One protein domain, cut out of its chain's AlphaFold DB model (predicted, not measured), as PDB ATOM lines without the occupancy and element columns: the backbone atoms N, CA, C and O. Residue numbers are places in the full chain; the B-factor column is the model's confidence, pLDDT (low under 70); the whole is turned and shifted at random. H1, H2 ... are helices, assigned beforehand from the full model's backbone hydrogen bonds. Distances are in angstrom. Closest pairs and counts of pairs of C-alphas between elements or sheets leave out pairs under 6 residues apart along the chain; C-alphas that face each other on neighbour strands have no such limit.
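This is residues 467 to 619 of the 790 residues of an uncharacterized protein of Pleurotus ostreatus PC15 (UniProt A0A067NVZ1). A hairpin of two long helices, H7 and H8, makes the middle layer, with a second helical hairpin, H1 and H2, packed on one side of it and H3 with the short helices H4, H5 and H6 on the other. H7 and H8 run along the longest axis. The printed part has 153 residues with eight named helices, H1 to H8 in chain order, and no named strand; the class is all helix. It is compact, with a radius of gyration of the C-alphas of 14.9 A and spans of 47 by 33 by 22 A.

H7, residues 567 to 587, and H8, residues 599 to 617, form a hairpin and touch at a shallow tilt of 12 degrees, opposite ways; their closest C-alphas, Cys 581 and Ser 600, are 5.1 A apart. H8 is the hub, touching five helices. With residues 490 to 497 alone, H2, residues 488 to 503, touches H8 at a steep tilt of 46 degrees, the same way, closest at the C-alphas of Val 490 and Asp 605, 5.7 A. H1, residues 472 to 479, forms a hairpin with H2 at a shallow tilt of 5 degrees; the closest C-alphas, Phe 472 and Leu 498, are 6.5 A apart. H1 also touches H7, at residues 571 to 578 alone, closest at the C-alphas of Leu 475 and Ala 575, 6.8 A. H3, residues 515 to 525, touches H7 at residues 572 to 580 alone, at a shallow tilt of 34 degrees, only just short of steep; the closest C-alphas, Gln 525 and Ala 576, are 5.9 A apart. H4, residues 544 to 548, touches H3, closest at the C-alphas of Gln 546 and Val 524, 5.2 A. H5, residues 554 to 557, touches H8 at residues 606 to 610 alone, closest at the C-alphas of Ile 554 and Ile 607, 6.9 A. H6, residues 561 to 564, touches H8 at residues 611 to 617 alone, closest at the C-alphas of Trp 561 and Val 614, 5.1 A. H1 and H3 are apart. Every O i to N i+4 pair is within hydrogen-bond range in H1, H3, H4, H7 and H8, and 11 of 12 in H2; H5 and H6 are too short for such a pair.

H7 is 30.3 A long from first to last C-alpha, H8 27.2 A, H2 22.4 A and H3 15.2 A. H1 begins at C-alpha 472, (-27.418, -56.642, -57.755). H7 begins at C-alpha 567, (-19.793, -58.132, -50.657), and H8 ends at C-alpha 617, (-7.599, -50.372, -51.686).

The two C-alphas farthest apart, Gly 509 and Ser 592, are 48.0 A apart. The printed part has no cut. The links H2 to H3, H3 to H4 and H7 to H8 are long. Mean pLDDT of the printed part is 95.1, and no printed residue is under 70.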
ATOM      1  N   SER A 467     -38.774 -50.227 -48.631       93.25
ATOM      2  CA  SER A 467     -37.647 -51.160 -48.670       93.25
ATOM      3  C   SER A 467     -36.994 -51.243 -50.059       93.25
ATOM      4  O   SER A 467     -37.615 -51.020 -51.107       93.25
ATOM      5  N   THR A 468     -35.706 -51.568 -50.071       95.38
ATOM      6  CA  THR A 468     -34.926 -51.845 -51.276       95.38
ATOM      7  C   THR A 468     -34.268 -53.198 -51.099       95.38
ATOM      8  O   THR A 468     -33.487 -53.374 -50.174       95.38
ATOM      9  N   ASP A 469     -34.603 -54.132 -51.984       96.62
ATOM     10  CA  ASP A 469     -33.925 -55.422 -52.098       96.62
ATOM     11  C   ASP A 469     -32.443 -55.218 -52.462       96.62
ATOM     12  O   ASP A 469     -32.104 -54.327 -53.253       96.62
ATOM     13  N   ASP A 470     -31.564 -56.004 -51.847       97.38
ATOM     14  CA  ASP A 470     -30.108 -55.895 -51.935       97.38
ATOM     15  C   ASP A 470     -29.508 -56.659 -53.130       97.38
ATOM     16  O   ASP A 470     -28.293 -56.612 -53.350       97.38
ATOM     17  N   GLY A 471     -30.327 -57.340 -53.937       98.00
ATOM     18  CA  GLY A 471     -29.900 -58.024 -55.153       98.00
ATOM     19  C   GLY A 471     -29.299 -57.064 -56.184       98.00
ATOM     20  O   GLY A 471     -29.826 -55.976 -56.429       98.00
ATOM     21  N   PHE A 472     -28.199 -57.477 -56.827       98.06
ATOM     22  CA  PHE A 472     -27.418 -56.642 -57.755       98.06
ATOM     23  C   PHE A 472     -28.282 -55.926 -58.805       98.06
ATOM     24  O   PHE A 472     -28.197 -54.706 -58.944       98.06
ATOM     25  N   GLU A 473     -29.165 -56.655 -59.489       97.81
ATOM     26  CA  GLU A 473     -30.070 -56.095 -60.501       97.81
ATOM     27  C   GLU A 473     -31.079 -55.089 -59.934       97.81
ATOM     28  O   GLU A 473     -31.380 -54.078 -60.574       97.81
ATOM     29  N   ASN A 474     -31.580 -55.310 -58.715       97.50
ATOM     30  CA  ASN A 474     -32.488 -54.363 -58.079       97.50
ATOM     31  C   ASN A 474     -31.761 -53.078 -57.650       97.50
ATOM     32  O   ASN A 474     -32.292 -51.980 -57.842       97.50
ATOM     33  N   LEU A 475     -30.531 -53.193 -57.138       98.25
ATOM     34  CA  LEU A 475     -29.686 -52.043 -56.810       98.25
ATOM     35  C   LEU A 475     -29.354 -51.222 -58.064       98.25
ATOM     36  O   LEU A 475     -29.586 -50.012 -58.066       98.25
ATOM     37  N   ARG A 476     -28.916 -51.871 -59.156       98.19
ATOM     38  CA  ARG A 476     -28.663 -51.238 -60.468       98.19
ATOM     39  C   ARG A 476     -29.893 -50.480 -60.974       98.19
ATOM     40  O   ARG A 476     -29.820 -49.277 -61.223       98.19
ATOM     41  N   ARG A 477     -31.047 -51.155 -61.038       97.81
ATOM     42  CA  ARG A 477     -32.327 -50.567 -61.472       97.81
ATOM     43  C   ARG A 477     -32.763 -49.394 -60.592       97.81
ATOM     44  O   ARG A 477     -33.290 -48.408 -61.103       97.81
ATOM     45  N   THR A 478     -32.550 -49.479 -59.278       97.19
ATOM     46  CA  THR A 478     -32.929 -48.413 -58.337       97.19
ATOM     47  C   THR A 478     -32.008 -47.196 -58.471       97.19
ATOM     48  O   THR A 478     -32.510 -46.074 -58.506       97.19
ATOM     49  N   LEU A 479     -30.692 -47.391 -58.626       97.75
ATOM     50  CA  LEU A 479     -29.715 -46.317 -58.865       97.75
ATOM     51  C   LEU A 479     -29.961 -45.584 -60.191       97.75
ATOM     52  O   LEU A 479     -29.886 -44.360 -60.244       97.75
ATOM     53  N   GLN A 480     -30.303 -46.320 -61.249       97.56
ATOM     54  CA  GLN A 480     -30.617 -45.759 -62.568       97.56
ATOM     55  C   GLN A 480     -32.046 -45.191 -62.673       97.56
ATOM     56  O   GLN A 480     -32.418 -44.640 -63.711       97.56
ATOM     57  N   SER A 481     -32.870 -45.309 -61.626       97.19
ATOM     58  CA  SER A 481     -34.275 -44.901 -61.684       97.19
ATOM     59  C   SER A 481     -34.427 -43.375 -61.822       97.19
ATOM     60  O   SER A 481     -33.894 -42.613 -61.003       97.19
ATOM     61  N   PRO A 482     -35.246 -42.886 -62.779       95.56
ATOM     62  CA  PRO A 482     -35.457 -41.452 -63.005       95.56
ATOM     63  C   PRO A 482     -36.148 -40.738 -61.829       95.56
ATOM     64  O   PRO A 482     -36.226 -39.508 -61.816       95.56
ATOM     65  N   GLN A 483     -36.640 -41.487 -60.835       93.06
ATOM     66  CA  GLN A 483     -37.230 -40.954 -59.604       93.06
ATOM     67  C   GLN A 483     -36.202 -40.259 -58.700       93.06
ATOM     68  O   GLN A 483     -36.551 -39.318 -57.982       93.06
ATOM     69  N   PHE A 484     -34.941 -40.702 -58.721       93.06
ATOM     70  CA  PHE A 484     -33.909 -40.148 -57.844       93.06
ATOM     71  C   PHE A 484     -33.156 -38.982 -58.468       93.06
ATOM     72  O   PHE A 484     -32.883 -38.014 -57.761       93.06
ATOM     73  N   LYS A 485     -32.879 -39.059 -59.779       94.00
ATOM     74  CA  LYS A 485     -32.023 -38.114 -60.521       94.00
ATOM     75  C   LYS A 485     -30.631 -37.959 -59.894       94.00
ATOM     76  O   LYS A 485     -30.118 -36.845 -59.797       94.00
ATOM     77  N   PHE A 486     -30.036 -39.072 -59.459       96.56
ATOM     78  CA  PHE A 486     -28.649 -39.071 -59.001       96.56
ATOM     79  C   PHE A 486     -27.717 -38.597 -60.131       96.56
ATOM     80  O   PHE A 486     -27.984 -38.880 -61.304       96.56
ATOM     81  N   PRO A 487     -26.652 -37.850 -59.807       96.75
ATOM     82  CA  PRO A 487     -25.710 -37.376 -60.807       96.75
ATOM     83  C   PRO A 487     -24.767 -38.516 -61.252       96.75
ATOM     84  O   PRO A 487     -24.596 -39.519 -60.555       96.75
ATOM     85  N   ALA A 488     -24.206 -38.400 -62.459       97.06
ATOM     86  CA  ALA A 488     -23.467 -39.493 -63.106       97.06
ATOM     87  C   ALA A 488     -22.184 -39.896 -62.355       97.06
ATOM     88  O   ALA A 488     -21.820 -41.066 -62.336       97.06
ATOM     89  N   ASP A 489     -21.557 -38.949 -61.657       96.88
ATOM     90  CA  ASP A 489     -20.420 -39.159 -60.756       96.88
ATOM     91  C   ASP A 489     -20.737 -40.060 -59.550       96.88
ATOM     92  O   ASP A 489     -19.816 -40.641 -58.987       96.88
ATOM     93  N   VAL A 490     -22.014 -40.237 -59.193       97.25
ATOM     94  CA  VAL A 490     -22.464 -41.221 -58.189       97.25
ATOM     95  C   VAL A 490     -22.880 -42.540 -58.847       97.25
ATOM     96  O   VAL A 490     -22.605 -43.615 -58.310       97.25
ATOM     97  N   ILE A 491     -23.530 -42.480 -60.015       97.69
ATOM     98  CA  ILE A 491     -24.018 -43.672 -60.725       97.69
ATOM     99  C   ILE A 491     -22.853 -44.513 -61.262       97.69
ATOM    100  O   ILE A 491     -22.833 -45.721 -61.028       97.69
ATOM    101  N   ASP A 492     -21.874 -43.910 -61.939       97.12
ATOM    102  CA  ASP A 492     -20.810 -44.657 -62.620       97.12
ATOM    103  C   ASP A 492     -19.941 -45.476 -61.636       97.12
ATOM    104  O   ASP A 492     -19.783 -46.682 -61.863       97.12
ATOM    105  N   PRO A 493     -19.456 -44.928 -60.495       97.62
ATOM    106  CA  PRO A 493     -18.731 -45.721 -59.499       97.62
ATOM    107  C   PRO A 493     -19.601 -46.786 -58.829       97.62
ATOM    108  O   PRO A 493     -19.094 -47.855 -58.498       97.62
ATOM    109  N   ALA A 494     -20.903 -46.539 -58.644       98.06
ATOM    110  CA  ALA A 494     -21.815 -47.533 -58.080       98.06
ATOM    111  C   ALA A 494     -22.019 -48.723 -59.026       98.06
ATOM    112  O   ALA A 494     -21.994 -49.871 -58.584       98.06
ATOM    113  N   MET A 495     -22.178 -48.464 -60.325       98.00
ATOM    114  CA  MET A 495     -22.298 -49.506 -61.345       98.00
ATOM    115  C   MET A 495     -20.994 -50.305 -61.486       98.00
ATOM    116  O   MET A 495     -21.045 -51.535 -61.538       98.00
ATOM    117  N   GLU A 496     -19.835 -49.635 -61.481       97.38
ATOM    118  CA  GLU A 496     -18.520 -50.294 -61.507       97.38
ATOM    119  C   GLU A 496     -18.287 -51.150 -60.242       97.38
ATOM    120  O   GLU A 496     -17.846 -52.297 -60.347       97.38
ATOM    121  N   LEU A 497     -18.644 -50.641 -59.055       98.00
ATOM    122  CA  LEU A 497     -18.558 -51.369 -57.784       98.00
ATOM    123  C   LEU A 497     -19.477 -52.598 -57.758       98.00
ATOM    124  O   LEU A 497     -19.031 -53.688 -57.405       98.00
ATOM    125  N   LEU A 498     -20.747 -52.449 -58.153       98.06
ATOM    126  CA  LEU A 498     -21.704 -53.559 -58.201       98.06
ATOM    127  C   LEU A 498     -21.260 -54.643 -59.190       98.06
ATOM    128  O   LEU A 498     -21.398 -55.822 -58.888       98.06
ATOM    129  N   ALA A 499     -20.698 -54.270 -60.344       97.38
ATOM    130  CA  ALA A 499     -20.113 -55.226 -61.285       97.38
ATOM    131  C   ALA A 499     -18.906 -55.972 -60.679       97.38
ATOM    132  O   ALA A 499     -18.879 -57.201 -60.706       97.38
ATOM    133  N   GLY A 500     -17.950 -55.259 -60.071       96.62
ATOM    134  CA  GLY A 500     -16.784 -55.883 -59.430       96.62
ATOM    135  C   GLY A 500     -17.160 -56.851 -58.300       96.62
ATOM    136  O   GLY A 500     -16.631 -57.961 -58.233       96.62
ATOM    137  N   MET A 501     -18.123 -56.473 -57.453       97.56
ATOM    138  CA  MET A 501     -18.618 -57.326 -56.364       97.56
ATOM    139  C   MET A 501     -19.362 -58.574 -56.866       97.56
ATOM    140  O   MET A 501     -19.241 -59.631 -56.255       97.56
ATOM    141  N   GLU A 502     -20.102 -58.486 -57.974       97.12
ATOM    142  CA  GLU A 502     -20.795 -59.636 -58.584       97.12
ATOM    143  C   GLU A 502     -19.815 -60.642 -59.206       97.12
ATOM    144  O   GLU A 502     -20.016 -61.851 -59.127       97.12
ATOM    145  N   GLN A 503     -18.717 -60.148 -59.781       96.44
ATOM    146  CA  GLN A 503     -17.666 -60.965 -60.401       96.44
ATOM    147  C   GLN A 503     -16.723 -61.610 -59.385       96.44
ATOM    148  O   GLN A 503     -15.966 -62.521 -59.721       96.44
ATOM    149  N   SER A 504     -16.684 -61.100 -58.156       96.19
ATOM    150  CA  SER A 504     -15.794 -61.581 -57.099       96.19
ATOM    151  C   SER A 504     -16.487 -61.525 -55.735       96.19
ATOM    152  O   SER A 504     -16.045 -60.793 -54.846       96.19
ATOM    153  N   PRO A 505     -17.554 -62.327 -55.538       95.44
ATOM    154  CA  PRO A 505     -18.336 -62.343 -54.299       95.44
ATOM    155  C   PRO A 505     -17.516 -62.801 -53.080       95.44
ATOM    156  O   PRO A 505     -17.872 -62.524 -51.940       95.44
ATOM    157  N   THR A 506     -16.398 -63.490 -53.311       93.62
ATOM    158  CA  THR A 506     -15.457 -63.962 -52.286       93.62
ATOM    159  C   THR A 506     -14.299 -62.993 -52.022       93.62
ATOM    160  O   THR A 506     -13.379 -63.334 -51.275       93.62
ATOM    161  N   HIS A 507     -14.288 -61.791 -52.613       93.19
ATOM    162  CA  HIS A 507     -13.199 -60.828 -52.414       93.19
ATOM    163  C   HIS A 507     -13.167 -60.283 -50.980       93.19
ATOM    164  O   HIS A 507     -14.144 -59.725 -50.483       93.19
ATOM    165  N   GLY A 508     -12.016 -60.420 -50.317       79.88
ATOM    166  CA  GLY A 508     -11.878 -60.196 -48.870       79.88
ATOM    167  C   GLY A 508     -12.222 -61.418 -48.005       79.88
ATOM    168  O   GLY A 508     -12.000 -61.377 -46.797       79.88
ATOM    169  N   GLY A 509     -12.684 -62.515 -48.613       79.62
ATOM    170  CA  GLY A 509     -13.130 -63.730 -47.934       79.62
ATOM    171  C   GLY A 509     -14.516 -63.592 -47.296       79.62
ATOM    172  O   GLY A 509     -15.220 -62.606 -47.491       79.62
ATOM    173  N   HIS A 510     -14.899 -64.582 -46.489       79.00
ATOM    174  CA  HIS A 510     -16.076 -64.502 -45.615       79.00
ATOM    175  C   HIS A 510     -15.724 -63.763 -44.313       79.00
ATOM    176  O   HIS A 510     -15.849 -64.309 -43.216       79.00
ATOM    177  N   GLY A 511     -15.191 -62.545 -44.438       83.81
ATOM    178  CA  GLY A 511     -14.845 -61.716 -43.291       83.81
ATOM    179  C   GLY A 511     -16.099 -61.327 -42.513       83.81
ATOM    180  O   GLY A 511     -17.098 -60.911 -43.098       83.81
ATOM    181  N   PHE A 512     -16.057 -61.435 -41.186       94.44
ATOM    182  CA  PHE A 512     -17.122 -60.876 -40.358       94.44
ATOM    183  C   PHE A 512     -17.041 -59.341 -40.405       94.44
ATOM    184  O   PHE A 512     -15.965 -58.804 -40.128       94.44
ATOM    185  N   PRO A 513     -18.135 -58.624 -40.728       97.06
ATOM    186  CA  PRO A 513     -18.141 -57.167 -40.689       97.06
ATOM    187  C   PRO A 513     -17.808 -56.643 -39.289       97.06
ATOM    188  O   PRO A 513     -18.126 -57.269 -38.273       97.06
ATOM    189  N   SER A 514     -17.182 -55.467 -39.221       97.31
ATOM    190  CA  SER A 514     -16.828 -54.856 -37.940       97.31
ATOM    191  C   SER A 514     -18.079 -54.581 -37.100       97.31
ATOM    192  O   SER A 514     -19.150 -54.269 -37.625       97.31
ATOM    193  N   SER A 515     -17.933 -54.610 -35.771       97.69
ATOM    194  CA  SER A 515     -19.012 -54.235 -34.843       97.69
ATOM    195  C   SER A 515     -19.598 -52.848 -35.162       97.69
ATOM    196  O   SER A 515     -20.808 -52.647 -35.089       97.69
ATOM    197  N   ASN A 516     -18.754 -51.913 -35.616       97.75
ATOM    198  CA  ASN A 516     -19.168 -50.576 -36.042       97.75
ATOM    199  C   ASN A 516     -19.997 -50.613 -37.337       97.75
ATOM    200  O   ASN A 516     -21.019 -49.934 -37.424       97.75
ATOM    201  N   THR A 517     -19.601 -51.419 -38.323       98.06
ATOM    202  CA  THR A 517     -20.342 -51.612 -39.580       98.06
ATOM    203  C   THR A 517     -21.709 -52.238 -39.316       98.06
ATOM    204  O   THR A 517     -22.715 -51.713 -39.787       98.06
ATOM    205  N   ILE A 518     -21.767 -53.297 -38.498       98.06
ATOM    206  CA  ILE A 518     -23.022 -53.957 -38.098       98.06
ATOM    207  C   ILE A 518     -23.922 -52.980 -37.332       98.06
ATOM    208  O   ILE A 518     -25.116 -52.890 -37.611       98.06
ATOM    209  N   ALA A 519     -23.372 -52.223 -36.376       97.69
ATOM    210  CA  ALA A 519     -24.135 -51.248 -35.601       97.69
ATOM    211  C   ALA A 519     -24.685 -50.106 -36.473       97.69
ATOM    212  O   ALA A 519     -25.813 -49.662 -36.246       97.69
ATOM    213  N   LEU A 520     -23.924 -49.658 -37.480       98.06
ATOM    214  CA  LEU A 520     -24.367 -48.652 -38.441       98.06
ATOM    215  C   LEU A 520     -25.483 -49.224 -39.320       98.06
ATOM    216  O   LEU A 520     -26.574 -48.663 -39.345       98.06
ATOM    217  N   LEU A 521     -25.241 -50.366 -39.967       98.00
ATOM    218  CA  LEU A 521     -26.205 -51.022 -40.849       98.00
ATOM    219  C   LEU A 521     -27.525 -51.305 -40.125       98.00
ATOM    220  O   LEU A 521     -28.581 -50.882 -40.593       98.00
ATOM    221  N   LYS A 522     -27.461 -51.922 -38.937       97.69
ATOM    222  CA  LYS A 522     -28.636 -52.205 -38.106       97.69
ATOM    223  C   LYS A 522     -29.409 -50.932 -37.777       97.69
ATOM    224  O   LYS A 522     -30.627 -50.930 -37.903       97.69
ATOM    225  N   ARG A 523     -28.728 -49.842 -37.400       96.38
ATOM    226  CA  ARG A 523     -29.381 -48.555 -37.108       96.38
ATOM    227  C   ARG A 523     -30.145 -48.018 -38.317       96.38
ATOM    228  O   ARG A 523     -31.271 -47.561 -38.140       96.38
ATOM    229  N   VAL A 524     -29.559 -48.078 -39.515       96.56
ATOM    230  CA  VAL A 524     -30.218 -47.605 -40.742       96.56
ATOM    231  C   VAL A 524     -31.377 -48.525 -41.145       96.56
ATOM    232  O   VAL A 524     -32.460 -48.033 -41.439       96.56
ATOM    233  N   GLN A 525     -31.193 -49.849 -41.098       96.25
ATOM    234  CA  GLN A 525     -32.235 -50.834 -41.423       96.25
ATOM    235  C   GLN A 525     -33.435 -50.784 -40.460       96.25
ATOM    236  O   GLN A 525     -34.567 -50.995 -40.886       96.25
ATOM    237  N   THR A 526     -33.219 -50.498 -39.169       94.88
ATOM    238  CA  THR A 526     -34.305 -50.375 -38.176       94.88
ATOM    239  C   THR A 526     -34.914 -48.972 -38.085       94.88
ATOM    240  O   THR A 526     -35.747 -48.732 -37.211       94.88
ATOM    241  N   ALA A 527     -34.500 -48.029 -38.935       93.88
ATOM    242  CA  ALA A 527     -35.031 -46.671 -38.923       93.88
ATOM    243  C   ALA A 527     -36.459 -46.629 -39.489       93.88
ATOM    244  O   ALA A 527     -36.676 -46.819 -40.684       93.88
ATOM    245  N   ASP A 528     -37.436 -46.336 -38.631       93.25
ATOM    246  CA  ASP A 528     -38.820 -46.110 -39.045       93.25
ATOM    247  C   ASP A 528     -39.002 -44.646 -39.496       93.25
ATOM    248  O   ASP A 528     -38.836 -43.741 -38.674       93.25
ATOM    249  N   PRO A 529     -39.365 -44.365 -40.764       91.44
ATOM    250  CA  PRO A 529     -39.608 -43.000 -41.221       91.44
ATOM    251  C   PRO A 529     -40.837 -42.334 -40.593       91.44
ATOM    252  O   PRO A 529     -40.947 -41.113 -40.655       91.44
ATOM    253  N   ALA A 530     -41.739 -43.085 -39.952       88.75
ATOM    254  CA  ALA A 530     -42.795 -42.507 -39.120       88.75
ATOM    255  C   ALA A 530     -42.273 -42.012 -37.753       88.75
ATOM    256  O   ALA A 530     -42.929 -41.199 -37.102       88.75
ATOM    257  N   CYS A 531     -41.098 -42.475 -37.313       84.38
ATOM    258  CA  CYS A 531     -40.526 -42.182 -36.001       84.38
ATOM    259  C   CYS A 531     -39.526 -41.011 -36.067       84.38
ATOM    260  O   CYS A 531     -38.315 -41.175 -35.924       84.38
ATOM    261  N   ILE A 532     -40.043 -39.803 -36.308       80.94
ATOM    262  CA  ILE A 532     -39.235 -38.575 -36.356       80.94
ATOM    263  C   ILE A 532     -38.980 -38.069 -34.925       80.94
ATOM    264  O   ILE A 532     -39.648 -37.158 -34.440       80.94
ATOM    265  N   GLU A 533     -38.023 -38.683 -34.222       78.25
ATOM    266  CA  GLU A 533     -37.645 -38.269 -32.856       78.25
ATOM    267  C   GLU A 533     -36.628 -37.113 -32.806       78.25
ATOM    268  O   GLU A 533     -36.422 -36.531 -31.740       78.25
ATOM    269  N   ASN A 534     -35.993 -36.763 -33.932       82.62
ATOM    270  CA  ASN A 534     -34.949 -35.736 -34.007       82.62
ATOM    271  C   ASN A 534     -35.386 -34.539 -34.881       82.62
ATOM    272  O   ASN A 534     -35.838 -34.739 -36.008       82.62
ATOM    273  N   GLU A 535     -35.205 -33.301 -34.386       81.81
ATOM    274  CA  GLU A 535     -35.437 -32.055 -35.150       81.81
ATOM    275  C   GLU A 535     -34.594 -32.030 -36.452       81.81
ATOM    276  O   GLU A 535     -35.043 -31.484 -37.459       81.81
ATOM    277  N   ASP A 536     -33.413 -32.663 -36.471       83.88
ATOM    278  CA  ASP A 536     -32.529 -32.696 -37.649       83.88
ATOM    279  C   ASP A 536     -32.970 -33.697 -38.747       83.88
ATOM    280  O   ASP A 536     -32.500 -33.600 -39.879       83.88
ATOM    281  N   ASP A 537     -33.891 -34.627 -38.456       88.00
ATOM    282  CA  ASP A 537     -34.380 -35.670 -39.387       88.00
ATOM    283  C   ASP A 537     -35.678 -35.275 -40.124       88.00
ATOM    284  O   ASP A 537     -36.385 -36.113 -40.688       88.00
ATOM    285  N   LEU A 538     -36.038 -33.991 -40.128       89.75
ATOM    286  CA  LEU A 538     -37.282 -33.532 -40.742       89.75
ATOM    287  C   LEU A 538     -37.224 -33.566 -42.280       89.75
ATOM    288  O   LEU A 538     -36.404 -32.895 -42.913       89.75
ATOM    289  N   LEU A 539     -38.190 -34.266 -42.887       92.00
ATOM    290  CA  LEU A 539     -38.536 -34.190 -44.313       92.00
ATOM    291  C   LEU A 539     -37.339 -34.447 -45.253       92.00
ATOM    292  O   LEU A 539     -36.926 -35.588 -45.439       92.00
ATOM    293  N   ALA A 540     -36.783 -33.390 -45.853       94.44
ATOM    294  CA  ALA A 540     -35.657 -33.458 -46.785       94.44
ATOM    295  C   ALA A 540     -34.332 -33.852 -46.111       94.44
ATOM    296  O   ALA A 540     -33.414 -34.315 -46.790       94.44
ATOM    297  N   SER A 541     -34.235 -33.646 -44.795       95.38
ATOM    298  CA  SER A 541     -33.066 -33.974 -43.974       95.38
ATOM    299  C   SER A 541     -33.119 -35.386 -43.385       95.38
ATOM    300  O   SER A 541     -32.131 -35.834 -42.808       95.38
ATOM    301  N   TRP A 542     -34.243 -36.098 -43.543       95.56
ATOM    302  CA  TRP A 542     -34.419 -37.452 -43.020       95.56
ATOM    303  C   TRP A 542     -33.306 -38.387 -43.518       95.56
ATOM    304  O   TRP A 542     -32.976 -38.405 -44.708       95.56
ATOM    305  N   GLY A 543     -32.710 -39.150 -42.601       94.12
ATOM    306  CA  GLY A 543     -31.481 -39.912 -42.835       94.12
ATOM    307  C   GLY A 543     -30.269 -39.347 -42.082       94.12
ATOM    308  O   GLY A 543     -29.272 -40.055 -41.925       94.12
ATOM    309  N   HIS A 544     -30.318 -38.096 -41.604       95.56
ATOM    310  CA  HIS A 544     -29.189 -37.452 -40.929       95.56
ATOM    311  C   HIS A 544     -28.744 -38.225 -39.687       95.56
ATOM    312  O   HIS A 544     -27.567 -38.577 -39.561       95.56
ATOM    313  N   TRP A 545     -29.674 -38.526 -38.784       95.12
ATOM    314  CA  TRP A 545     -29.386 -39.224 -37.533       95.12
ATOM    315  C   TRP A 545     -28.941 -40.669 -37.765       95.12
ATOM    316  O   TRP A 545     -28.024 -41.159 -37.104       95.12
ATOM    317  N   GLN A 546     -29.539 -41.347 -38.744       95.56
ATOM    318  CA  GLN A 546     -29.232 -42.734 -39.086       95.56
ATOM    319  C   GLN A 546     -27.763 -42.859 -39.529       95.56
ATOM    320  O   GLN A 546     -27.057 -43.756 -39.063       95.56
ATOM    321  N   TRP A 547     -27.267 -41.904 -40.325       96.88
ATOM    322  CA  TRP A 547     -25.897 -41.894 -40.857       96.88
ATOM    323  C   TRP A 547     -24.845 -41.158 -40.003       96.88
ATOM    324  O   TRP A 547     -23.652 -41.226 -40.326       96.88
ATOM    325  N   SER A 548     -25.244 -40.444 -38.941       95.62
ATOM    326  CA  SER A 548     -24.319 -39.632 -38.121       95.62
ATOM    327  C   SER A 548     -24.460 -39.753 -36.597       95.62
ATOM    328  O   SER A 548     -23.581 -39.280 -35.874       95.62
ATOM    329  N   GLY A 549     -25.519 -40.386 -36.090       92.75
ATOM    330  CA  GLY A 549     -25.821 -40.444 -34.660       92.75
ATOM    331  C   GLY A 549     -24.797 -41.220 -33.821       92.75
ATOM    332  O   GLY A 549     -24.181 -42.190 -34.271       92.75
ATOM    333  N   GLY A 550     -24.646 -40.814 -32.556       88.88
ATOM    334  CA  GLY A 550     -23.857 -41.534 -31.545       88.88
ATOM    335  C   GLY A 550     -22.411 -41.829 -31.960       88.88
ATOM    336  O   GLY A 550     -22.001 -42.984 -31.887       88.88
ATOM    337  N   ASP A 551     -21.696 -40.816 -32.466       91.81
ATOM    338  CA  ASP A 551     -20.300 -40.834 -32.960       91.81
ATOM    339  C   ASP A 551     -19.985 -41.815 -34.117       91.81
ATOM    340  O   ASP A 551     -18.919 -41.750 -34.738       91.81
ATOM    341  N   LEU A 552     -20.932 -42.681 -34.477       95.44
ATOM    342  CA  LEU A 552     -20.805 -43.697 -35.511       95.44
ATOM    343  C   LEU A 552     -21.207 -43.117 -36.871       95.44
ATOM    344  O   LEU A 552     -22.363 -43.192 -37.290       95.44
ATOM    345  N   THR A 553     -20.225 -42.524 -37.545       97.25
ATOM    346  CA  THR A 553     -20.354 -41.997 -38.912       97.25
ATOM    347  C   THR A 553     -19.873 -43.012 -39.950       97.25
ATOM    348  O   THR A 553     -19.027 -43.853 -39.646       97.25
ATOM    349  N   ILE A 554     -20.327 -42.881 -41.204       97.94
ATOM    350  CA  ILE A 554     -19.904 -43.720 -42.348       97.94
ATOM    351  C   ILE A 554     -18.380 -43.924 -42.387       97.94
ATOM    352  O   ILE A 554     -17.900 -45.052 -42.425       97.94
ATOM    353  N   SER A 555     -17.612 -42.833 -42.309       96.94
ATOM    354  CA  SER A 555     -16.144 -42.864 -42.392       96.94
ATOM    355  C   SER A 555     -15.447 -43.382 -41.124       96.94
ATOM    356  O   SER A 555     -14.241 -43.597 -41.156       96.94
ATOM    357  N   GLY A 556     -16.171 -43.529 -40.007       96.44
ATOM    358  CA  GLY A 556     -15.675 -44.162 -38.780       96.44
ATOM    359  C   GLY A 556     -16.055 -45.644 -38.659       96.44
ATOM    360  O   GLY A 556     -15.391 -46.382 -37.939       96.44
ATOM    361  N   ALA A 557     -17.103 -46.079 -39.365       97.62
ATOM    362  CA  ALA A 557     -17.506 -47.480 -39.451       97.62
ATOM    363  C   ALA A 557     -16.771 -48.232 -40.572       97.62
ATOM    364  O   ALA A 557     -16.332 -49.357 -40.371       97.62
ATOM    365  N   ILE A 558     -16.610 -47.594 -41.737       97.94
ATOM    366  CA  ILE A 558     -16.020 -48.185 -42.941       97.94
ATOM    367  C   ILE A 558     -14.633 -47.565 -43.158       97.94
ATOM    368  O   ILE A 558     -14.501 -46.549 -43.844       97.94
ATOM    369  N   THR A 559     -13.592 -48.143 -42.545       97.81
ATOM    370  CA  THR A 559     -12.204 -47.652 -42.696       97.81
ATOM    371  C   THR A 559     -11.387 -48.491 -43.683       97.81
ATOM    372  O   THR A 559     -10.515 -47.971 -44.384       97.81
ATOM    373  N   SER A 560     -11.719 -49.777 -43.792       97.56
ATOM    374  CA  SER A 560     -11.072 -50.798 -44.614       97.56
ATOM    375  C   SER A 560     -12.107 -51.765 -45.206       97.56
ATOM    376  O   SER A 560     -13.257 -51.792 -44.770       97.56
ATOM    377  N   TRP A 561     -11.715 -52.590 -46.184       97.50
ATOM    378  CA  TRP A 561     -12.608 -53.639 -46.704       97.50
ATOM    379  C   TRP A 561     -12.852 -54.740 -45.661       97.50
ATOM    380  O   TRP A 561     -13.938 -55.302 -45.595       97.50
ATOM    381  N   GLN A 562     -11.875 -54.981 -44.783       96.88
ATOM    382  CA  GLN A 562     -12.004 -55.881 -43.638       96.88
ATOM    383  C   GLN A 562     -13.119 -55.435 -42.678       96.88
ATOM    384  O   GLN A 562     -13.804 -56.289 -42.127       96.88
ATOM    385  N   ASP A 563     -13.362 -54.126 -42.525       97.56
ATOM    386  CA  ASP A 563     -14.488 -53.637 -41.715       97.56
ATOM    387  C   ASP A 563     -15.848 -53.900 -42.374       97.56
ATOM    388  O   ASP A 563     -16.854 -54.023 -41.673       97.56
ATOM    389  N   VAL A 564     -15.898 -53.962 -43.707       97.56
ATOM    390  CA  VAL A 564     -17.104 -54.320 -44.472       97.56
ATOM    391  C   VAL A 564     -17.342 -55.829 -44.427       97.56
ATOM    392  O   VAL A 564     -18.487 -56.262 -44.433       97.56
ATOM    393  N   GLY A 565     -16.279 -56.629 -44.332       96.06
ATOM    394  CA  GLY A 565     -16.331 -58.081 -44.159       96.06
ATOM    395  C   GLY A 565     -16.642 -58.847 -45.446       96.06
ATOM    396  O   GLY A 565     -15.865 -59.719 -45.833       96.06
ATOM    397  N   SER A 566     -17.740 -58.506 -46.129       96.62
ATOM    398  CA  SER A 566     -18.230 -59.219 -47.315       96.62
ATOM    399  C   SER A 566     -18.890 -58.302 -48.357       96.62
ATOM    400  O   SER A 566     -19.345 -57.193 -48.065       96.62
ATOM    401  N   THR A 567     -19.007 -58.793 -49.596       97.06
ATOM    402  CA  THR A 567     -19.793 -58.132 -50.657       97.06
ATOM    403  C   THR A 567     -21.288 -58.071 -50.335       97.06
ATOM    404  O   THR A 567     -21.991 -57.208 -50.848       97.06
ATOM    405  N   GLU A 568     -21.789 -58.979 -49.498       97.00
ATOM    406  CA  GLU A 568     -23.169 -58.990 -49.013       97.00
ATOM    407  C   GLU A 568     -23.439 -57.790 -48.104       97.00
ATOM    408  O   GLU A 568     -24.281 -56.965 -48.444       97.00
ATOM    409  N   THR A 569     -22.630 -57.579 -47.062       97.62
ATOM    410  CA  THR A 569     -22.768 -56.403 -46.186       97.62
ATOM    411  C   THR A 569     -22.592 -55.085 -46.951       97.62
ATOM    412  O   THR A 569     -23.267 -54.096 -46.661       97.62
ATOM    413  N   ALA A 570     -21.739 -55.056 -47.982       98.00
ATOM    414  CA  ALA A 570     -21.622 -53.905 -48.879       98.00
ATOM    415  C   ALA A 570     -22.923 -53.623 -49.659       98.00
ATOM    416  O   ALA A 570     -23.344 -52.467 -49.750       98.00
ATOM    417  N   ARG A 571     -23.588 -54.661 -50.191       98.06
ATOM    418  CA  ARG A 571     -24.899 -54.536 -50.852       98.06
ATOM    419  C   ARG A 571     -25.985 -54.102 -49.875       98.06
ATOM    420  O   ARG A 571     -26.731 -53.185 -50.203       98.06
ATOM    421  N   GLU A 572     -26.030 -54.672 -48.671       98.00
ATOM    422  CA  GLU A 572     -26.979 -54.278 -47.622       98.00
ATOM    423  C   GLU A 572     -26.835 -52.796 -47.235       98.00
ATOM    424  O   GLU A 572     -27.838 -52.101 -47.070       98.00
ATOM    425  N   LEU A 573     -25.605 -52.272 -47.147       98.38
ATOM    426  CA  LEU A 573     -25.344 -50.848 -46.895       98.38
ATOM    427  C   LEU A 573     -25.861 -49.946 -48.029       98.38
ATOM    428  O   LEU A 573     -26.453 -48.898 -47.755       98.38
ATOM    429  N   ILE A 574     -25.682 -50.346 -49.293       98.56
ATOM    430  CA  ILE A 574     -26.215 -49.616 -50.460       98.56
ATOM    431  C   ILE A 574     -27.752 -49.696 -50.482       98.56
ATOM    432  O   ILE A 574     -28.421 -48.683 -50.688       98.56
ATOM    433  N   ALA A 575     -28.325 -50.870 -50.207       98.25
ATOM    434  CA  ALA A 575     -29.767 -51.094 -50.108       98.25
ATOM    435  C   ALA A 575     -30.402 -50.241 -48.999       98.25
ATOM    436  O   ALA A 575     -31.437 -49.599 -49.210       98.25
ATOM    437  N   ALA A 576     -29.751 -50.158 -47.836       98.00
ATOM    438  CA  ALA A 576     -30.149 -49.296 -46.732       98.00
ATOM    439  C   ALA A 576     -30.084 -47.810 -47.133       98.00
ATOM    440  O   ALA A 576     -31.049 -47.079 -46.922       98.00
ATOM    441  N   ALA A 577     -29.015 -47.363 -47.802       98.19
ATOM    442  CA  ALA A 577     -28.905 -45.991 -48.305       98.19
ATOM    443  C   ALA A 577     -29.996 -45.635 -49.331       98.19
ATOM    444  O   ALA A 577     -30.647 -44.594 -49.196       98.19
ATOM    445  N   LEU A 578     -30.291 -46.514 -50.289       98.06
ATOM    446  CA  LEU A 578     -31.389 -46.322 -51.247       98.06
ATOM    447  C   LEU A 578     -32.764 -46.314 -50.566       98.06
ATOM    448  O   LEU A 578     -33.606 -45.475 -50.889       98.06
ATOM    449  N   THR A 579     -32.967 -47.178 -49.570       97.31
ATOM    450  CA  THR A 579     -34.154 -47.171 -48.700       97.31
ATOM    451  C   THR A 579     -34.288 -45.828 -47.982       97.31
ATOM    452  O   THR A 579     -35.376 -45.250 -47.976       97.31
ATOM    453  N   THR A 580     -33.185 -45.241 -47.492       97.06
ATOM    454  CA  THR A 580     -33.245 -43.894 -46.904       97.06
ATOM    455  C   THR A 580     -33.592 -42.798 -47.914       97.06
ATOM    456  O   THR A 580     -34.373 -41.898 -47.604       97.06
ATOM    457  N   CYS A 581     -33.113 -42.911 -49.156       97.56
ATOM    458  CA  CYS A 581     -33.447 -41.976 -50.234       97.56
ATOM    459  C   CYS A 581     -34.919 -42.067 -50.675       97.56
ATOM    460  O   CYS A 581     -35.510 -41.050 -51.056       97.56
ATOM    461  N   LYS A 582     -35.520 -43.266 -50.616       97.00
ATOM    462  CA  LYS A 582     -36.963 -43.488 -50.820       97.00
ATOM    463  C   LYS A 582     -37.780 -42.881 -49.685       97.00
ATOM    464  O   LYS A 582     -38.739 -42.163 -49.955       97.00
ATOM    465  N   ALA A 583     -37.383 -43.130 -48.437       95.75
ATOM    466  CA  ALA A 583     -38.063 -42.629 -47.246       95.75
ATOM    467  C   ALA A 583     -38.138 -41.093 -47.221       95.75
ATOM    468  O   ALA A 583     -39.230 -40.539 -47.106       95.75
ATOM    469  N   ALA A 584     -37.012 -40.400 -47.427       96.06
ATOM    470  CA  ALA A 584     -36.972 -38.935 -47.457       96.06
ATOM    471  C   ALA A 584     -37.866 -38.344 -48.569       96.06
ATOM    472  O   ALA A 584     -38.604 -37.381 -48.341       96.06
ATOM    473  N   ARG A 585     -37.879 -38.960 -49.763       95.62
ATOM    474  CA  ARG A 585     -38.789 -38.584 -50.864       95.62
ATOM    475  C   ARG A 585     -40.255 -38.831 -50.516       95.62
ATOM    476  O   ARG A 585     -41.079 -37.963 -50.786       95.62
ATOM    477  N   TYR A 586     -40.570 -39.977 -49.909       94.44
ATOM    478  CA  TYR A 586     -41.921 -40.343 -49.481       94.44
ATOM    479  C   TYR A 586     -42.478 -39.353 -48.449       94.44
ATOM    480  O   TYR A 586     -43.573 -38.826 -48.634       94.44
ATOM    481  N   LEU A 587     -41.688 -39.016 -47.422       93.25
ATOM    482  CA  LEU A 587     -42.039 -38.013 -46.409       93.25
ATOM    483  C   LEU A 587     -42.272 -36.617 -47.011       93.25
ATOM    484  O   LEU A 587     -43.085 -35.853 -46.499       93.25
ATOM    485  N   CYS A 588     -41.609 -36.294 -48.124       94.94
ATOM    486  CA  CYS A 588     -41.783 -35.026 -48.833       94.94
ATOM    487  C   CYS A 588     -42.890 -35.036 -49.906       94.94
ATOM    488  O   CYS A 588     -43.083 -34.014 -50.565       94.94
ATOM    489  N   LEU A 589     -43.633 -36.134 -50.109       92.81
ATOM    490  CA  LEU A 589     -44.696 -36.185 -51.128       92.81
ATOM    491  C   LEU A 589     -45.833 -35.191 -50.862       92.81
ATOM    492  O   LEU A 589     -46.402 -34.661 -51.817       92.81
ATOM    493  N   SER A 590     -46.140 -34.941 -49.587       85.81
ATOM    494  CA  SER A 590     -47.156 -33.992 -49.114       85.81
ATOM    495  C   SER A 590     -46.657 -32.545 -49.015       85.81
ATOM    496  O   SER A 590     -47.458 -31.640 -48.790       85.81
ATOM    497  N   VAL A 591     -45.352 -32.306 -49.185       88.44
ATOM    498  CA  VAL A 591     -44.734 -30.987 -49.006       88.44
ATOM    499  C   VAL A 591     -44.662 -30.259 -50.346       88.44
ATOM    500  O   VAL A 591     -44.070 -30.746 -51.311       88.44
ATOM    501  N   SER A 592     -45.251 -29.063 -50.395       83.50
ATOM    502  CA  SER A 592     -45.201 -28.164 -51.547       83.50
ATOM    503  C   SER A 592     -44.588 -26.818 -51.131       83.50
ATOM    504  O   SER A 592     -45.093 -26.216 -50.182       83.50
ATOM    505  N   PRO A 593     -43.533 -26.323 -51.809       89.31
ATOM    506  CA  PRO A 593     -42.835 -26.949 -52.933       89.31
ATOM    507  C   PRO A 593     -42.004 -28.170 -52.505       89.31
ATOM    508  O   PRO A 593     -41.488 -28.228 -51.390       89.31
ATOM    509  N   ARG A 594     -41.824 -29.133 -53.419       91.69
ATOM    510  CA  ARG A 594     -40.936 -30.282 -53.178       91.69
ATOM    511  C   ARG A 594     -39.473 -29.823 -53.053       91.69
ATOM    512  O   ARG A 594     -39.051 -28.977 -53.848       91.69
ATOM    513  N   PRO A 595     -38.678 -30.404 -52.137       93.88
ATOM    514  CA  PRO A 595     -37.244 -30.142 -52.046       93.88
ATOM    515  C   PRO A 595     -36.517 -30.429 -53.367       93.88
ATOM    516  O   PRO A 595     -36.793 -31.427 -54.034       93.88
ATOM    517  N   GLN A 596     -35.560 -29.569 -53.728       93.81
ATOM    518  CA  GLN A 596     -34.688 -29.780 -54.895       93.81
ATOM    519  C   GLN A 596     -33.541 -30.765 -54.615       93.81
ATOM    520  O   GLN A 596     -32.966 -31.313 -55.550       93.81
ATOM    521  N   SER A 597     -33.215 -30.984 -53.340       95.25
ATOM    522  CA  SER A 597     -32.128 -31.843 -52.869       95.25
ATOM    523  C   SER A 597     -32.538 -32.527 -51.568       95.25
ATOM    524  O   SER A 597     -33.106 -31.865 -50.697       95.25
ATOM    525  N   TYR A 598     -32.201 -33.806 -51.416       97.06
ATOM    526  CA  TYR A 598     -32.417 -34.576 -50.191       97.06
ATOM    527  C   TYR A 598     -31.070 -34.895 -49.549       97.06
ATOM    528  O   TYR A 598     -30.122 -35.271 -50.238       97.06
ATOM    529  N   LEU A 599     -30.967 -34.762 -48.227       96.62
ATOM    530  CA  LEU A 599     -29.716 -35.019 -47.513       96.62
ATOM    531  C   LEU A 599     -29.319 -36.505 -47.568       96.62
ATOM    532  O   LEU A 599     -28.132 -36.823 -47.604       96.62
ATOM    533  N   SER A 600     -30.312 -37.397 -47.663       97.31
ATOM    534  CA  SER A 600     -30.146 -38.828 -47.945       97.31
ATOM    535  C   SER A 600     -29.278 -39.103 -49.178       97.31
ATOM    536  O   SER A 600     -28.476 -40.033 -49.167       97.31
ATOM    537  N   ASP A 601     -29.391 -38.277 -50.221       97.88
ATOM    538  CA  ASP A 601     -28.701 -38.496 -51.497       97.88
ATOM    539  C   ASP A 601     -27.192 -38.254 -51.344       97.88
ATOM    540  O   ASP A 601     -26.376 -39.018 -51.855       97.88
ATOM    541  N   SER A 602     -26.819 -37.253 -50.541       97.50
ATOM    542  CA  SER A 602     -25.429 -36.984 -50.147       97.50
ATOM    543  C   SER A 602     -24.836 -38.096 -49.271       97.50
ATOM    544  O   SER A 602     -23.621 -38.295 -49.251       97.50
ATOM    545  N   TYR A 603     -25.672 -38.826 -48.523       98.12
ATOM    546  CA  TYR A 603     -25.231 -39.999 -47.766       98.12
ATOM    547  C   TYR A 603     -25.051 -41.233 -48.646       98.12
ATOM    548  O   TYR A 603     -24.092 -41.973 -48.431       98.12
ATOM    549  N   LEU A 604     -25.906 -41.421 -49.655       98.25
ATOM    550  CA  LEU A 604     -25.744 -42.470 -50.658       98.25
ATOM    551  C   LEU A 604     -24.440 -42.292 -51.450       98.25
ATOM    552  O   LEU A 604     -23.660 -43.239 -51.517       98.25
ATOM    553  N   ASP A 605     -24.169 -41.084 -51.963       98.31
ATOM    554  CA  ASP A 605     -22.876 -40.729 -52.574       98.31
ATOM    555  C   ASP A 605     -21.717 -41.088 -51.637       98.31
ATOM    556  O   ASP A 605     -20.830 -41.867 -51.986       98.31
ATOM    557  N   ARG A 606     -21.764 -40.613 -50.388       98.25
ATOM    558  CA  ARG A 606     -20.696 -40.878 -49.423       98.25
ATOM    559  C   ARG A 606     -20.512 -42.369 -49.116       98.25
ATOM    560  O   ARG A 606     -19.372 -42.782 -48.899       98.25
ATOM    561  N   ILE A 607     -21.580 -43.171 -49.093       98.38
ATOM    562  CA  ILE A 607     -21.512 -44.635 -48.951       98.38
ATOM    563  C   ILE A 607     -20.840 -45.262 -50.173       98.38
ATOM    564  O   ILE A 607     -19.861 -45.985 -50.001       98.38
ATOM    565  N   ILE A 608     -21.305 -44.946 -51.386       98.56
ATOM    566  CA  ILE A 608     -20.755 -45.464 -52.649       98.56
ATOM    567  C   ILE A 608     -19.275 -45.103 -52.767       98.56
ATOM    568  O   ILE A 608     -18.441 -45.990 -52.923       98.56
ATOM    569  N   SER A 609     -18.941 -43.822 -52.607       98.25
ATOM    570  CA  SER A 609     -17.574 -43.304 -52.651       98.25
ATOM    571  C   SER A 609     -16.665 -43.986 -51.620       98.25
ATOM    572  O   SER A 609     -15.545 -44.369 -51.954       98.25
ATOM    573  N   THR A 610     -17.139 -44.209 -50.384       98.38
ATOM    574  CA  THR A 610     -16.344 -44.890 -49.343       98.38
ATOM    575  C   THR A 610     -16.152 -46.377 -49.661       98.38
ATOM    576  O   THR A 610     -15.024 -46.861 -49.570       98.38
ATOM    577  N   LEU A 611     -17.211 -47.095 -50.061       98.38
ATOM    578  CA  LEU A 611     -17.152 -48.519 -50.423       98.38
ATOM    579  C   LEU A 611     -16.271 -48.761 -51.656       98.38
ATOM    580  O   LEU A 611     -15.436 -49.664 -51.639       98.38
ATOM    581  N   TYR A 612     -16.396 -47.922 -52.686       98.06
ATOM    582  CA  TYR A 612     -15.556 -47.958 -53.883       98.06
ATOM    583  C   TYR A 612     -14.075 -47.767 -53.527       98.06
ATOM    584  O   TYR A 612     -13.220 -48.532 -53.979       98.06
ATOM    585  N   ASP A 613     -13.763 -46.799 -52.659       97.81
ATOM    586  CA  ASP A 613     -12.405 -46.557 -52.168       97.81
ATOM    587  C   ASP A 613     -11.832 -47.751 -51.386       97.81
ATOM    588  O   ASP A 613     -10.679 -48.129 -51.612       97.81
ATOM    589  N   VAL A 614     -12.595 -48.356 -50.464       97.88
ATOM    590  CA  VAL A 614     -12.088 -49.492 -49.674       97.88
ATOM    591  C   VAL A 614     -11.973 -50.779 -50.496       97.88
ATOM    592  O   VAL A 614     -10.979 -51.486 -50.334       97.88
ATOM    593  N   TRP A 615     -12.891 -51.033 -51.437       97.62
ATOM    594  CA  TRP A 615     -12.790 -52.119 -52.426       97.62
ATOM    595  C   TRP A 615     -11.536 -51.967 -53.296       97.62
ATOM    596  O   TRP A 615     -10.736 -52.889 -53.448       97.62
ATOM    597  N   LYS A 616     -11.292 -50.756 -53.807       97.06
ATOM    598  CA  LYS A 616     -10.109 -50.436 -54.617       97.06
ATOM    599  C   LYS A 616      -8.803 -50.610 -53.845       97.06
ATOM    600  O   LYS A 616      -7.829 -51.115 -54.401       97.06
ATOM    601  N   ARG A 617      -8.772 -50.212 -52.568       96.81
ATOM    602  CA  ARG A 617      -7.599 -50.372 -51.686       96.81
ATOM    603  C   ARG A 617      -7.334 -51.823 -51.292       96.81
ATOM    604  O   ARG A 617      -6.172 -52.168 -51.109       96.81
ATOM    605  N   SER A 618      -8.361 -52.668 -51.191       96.38
ATOM    606  CA  SER A 618      -8.192 -54.103 -50.922       96.38
ATOM    607  C   SER A 618      -7.801 -54.922 -52.159       96.38
ATOM    608  O   SER A 618      -7.705 -56.141 -52.070       96.38
ATOM    609  N   GLY A 619      -7.556 -54.273 -53.303       96.31
ATOM    610  CA  GLY A 619      -7.214 -54.947 -54.556       96.31
ATOM    611  C   GLY A 619      -8.418 -55.566 -55.266       96.31
ATOM    612  O   GLY A 619      -8.228 -56.450 -56.097       96.31
TER     613      GLY A 619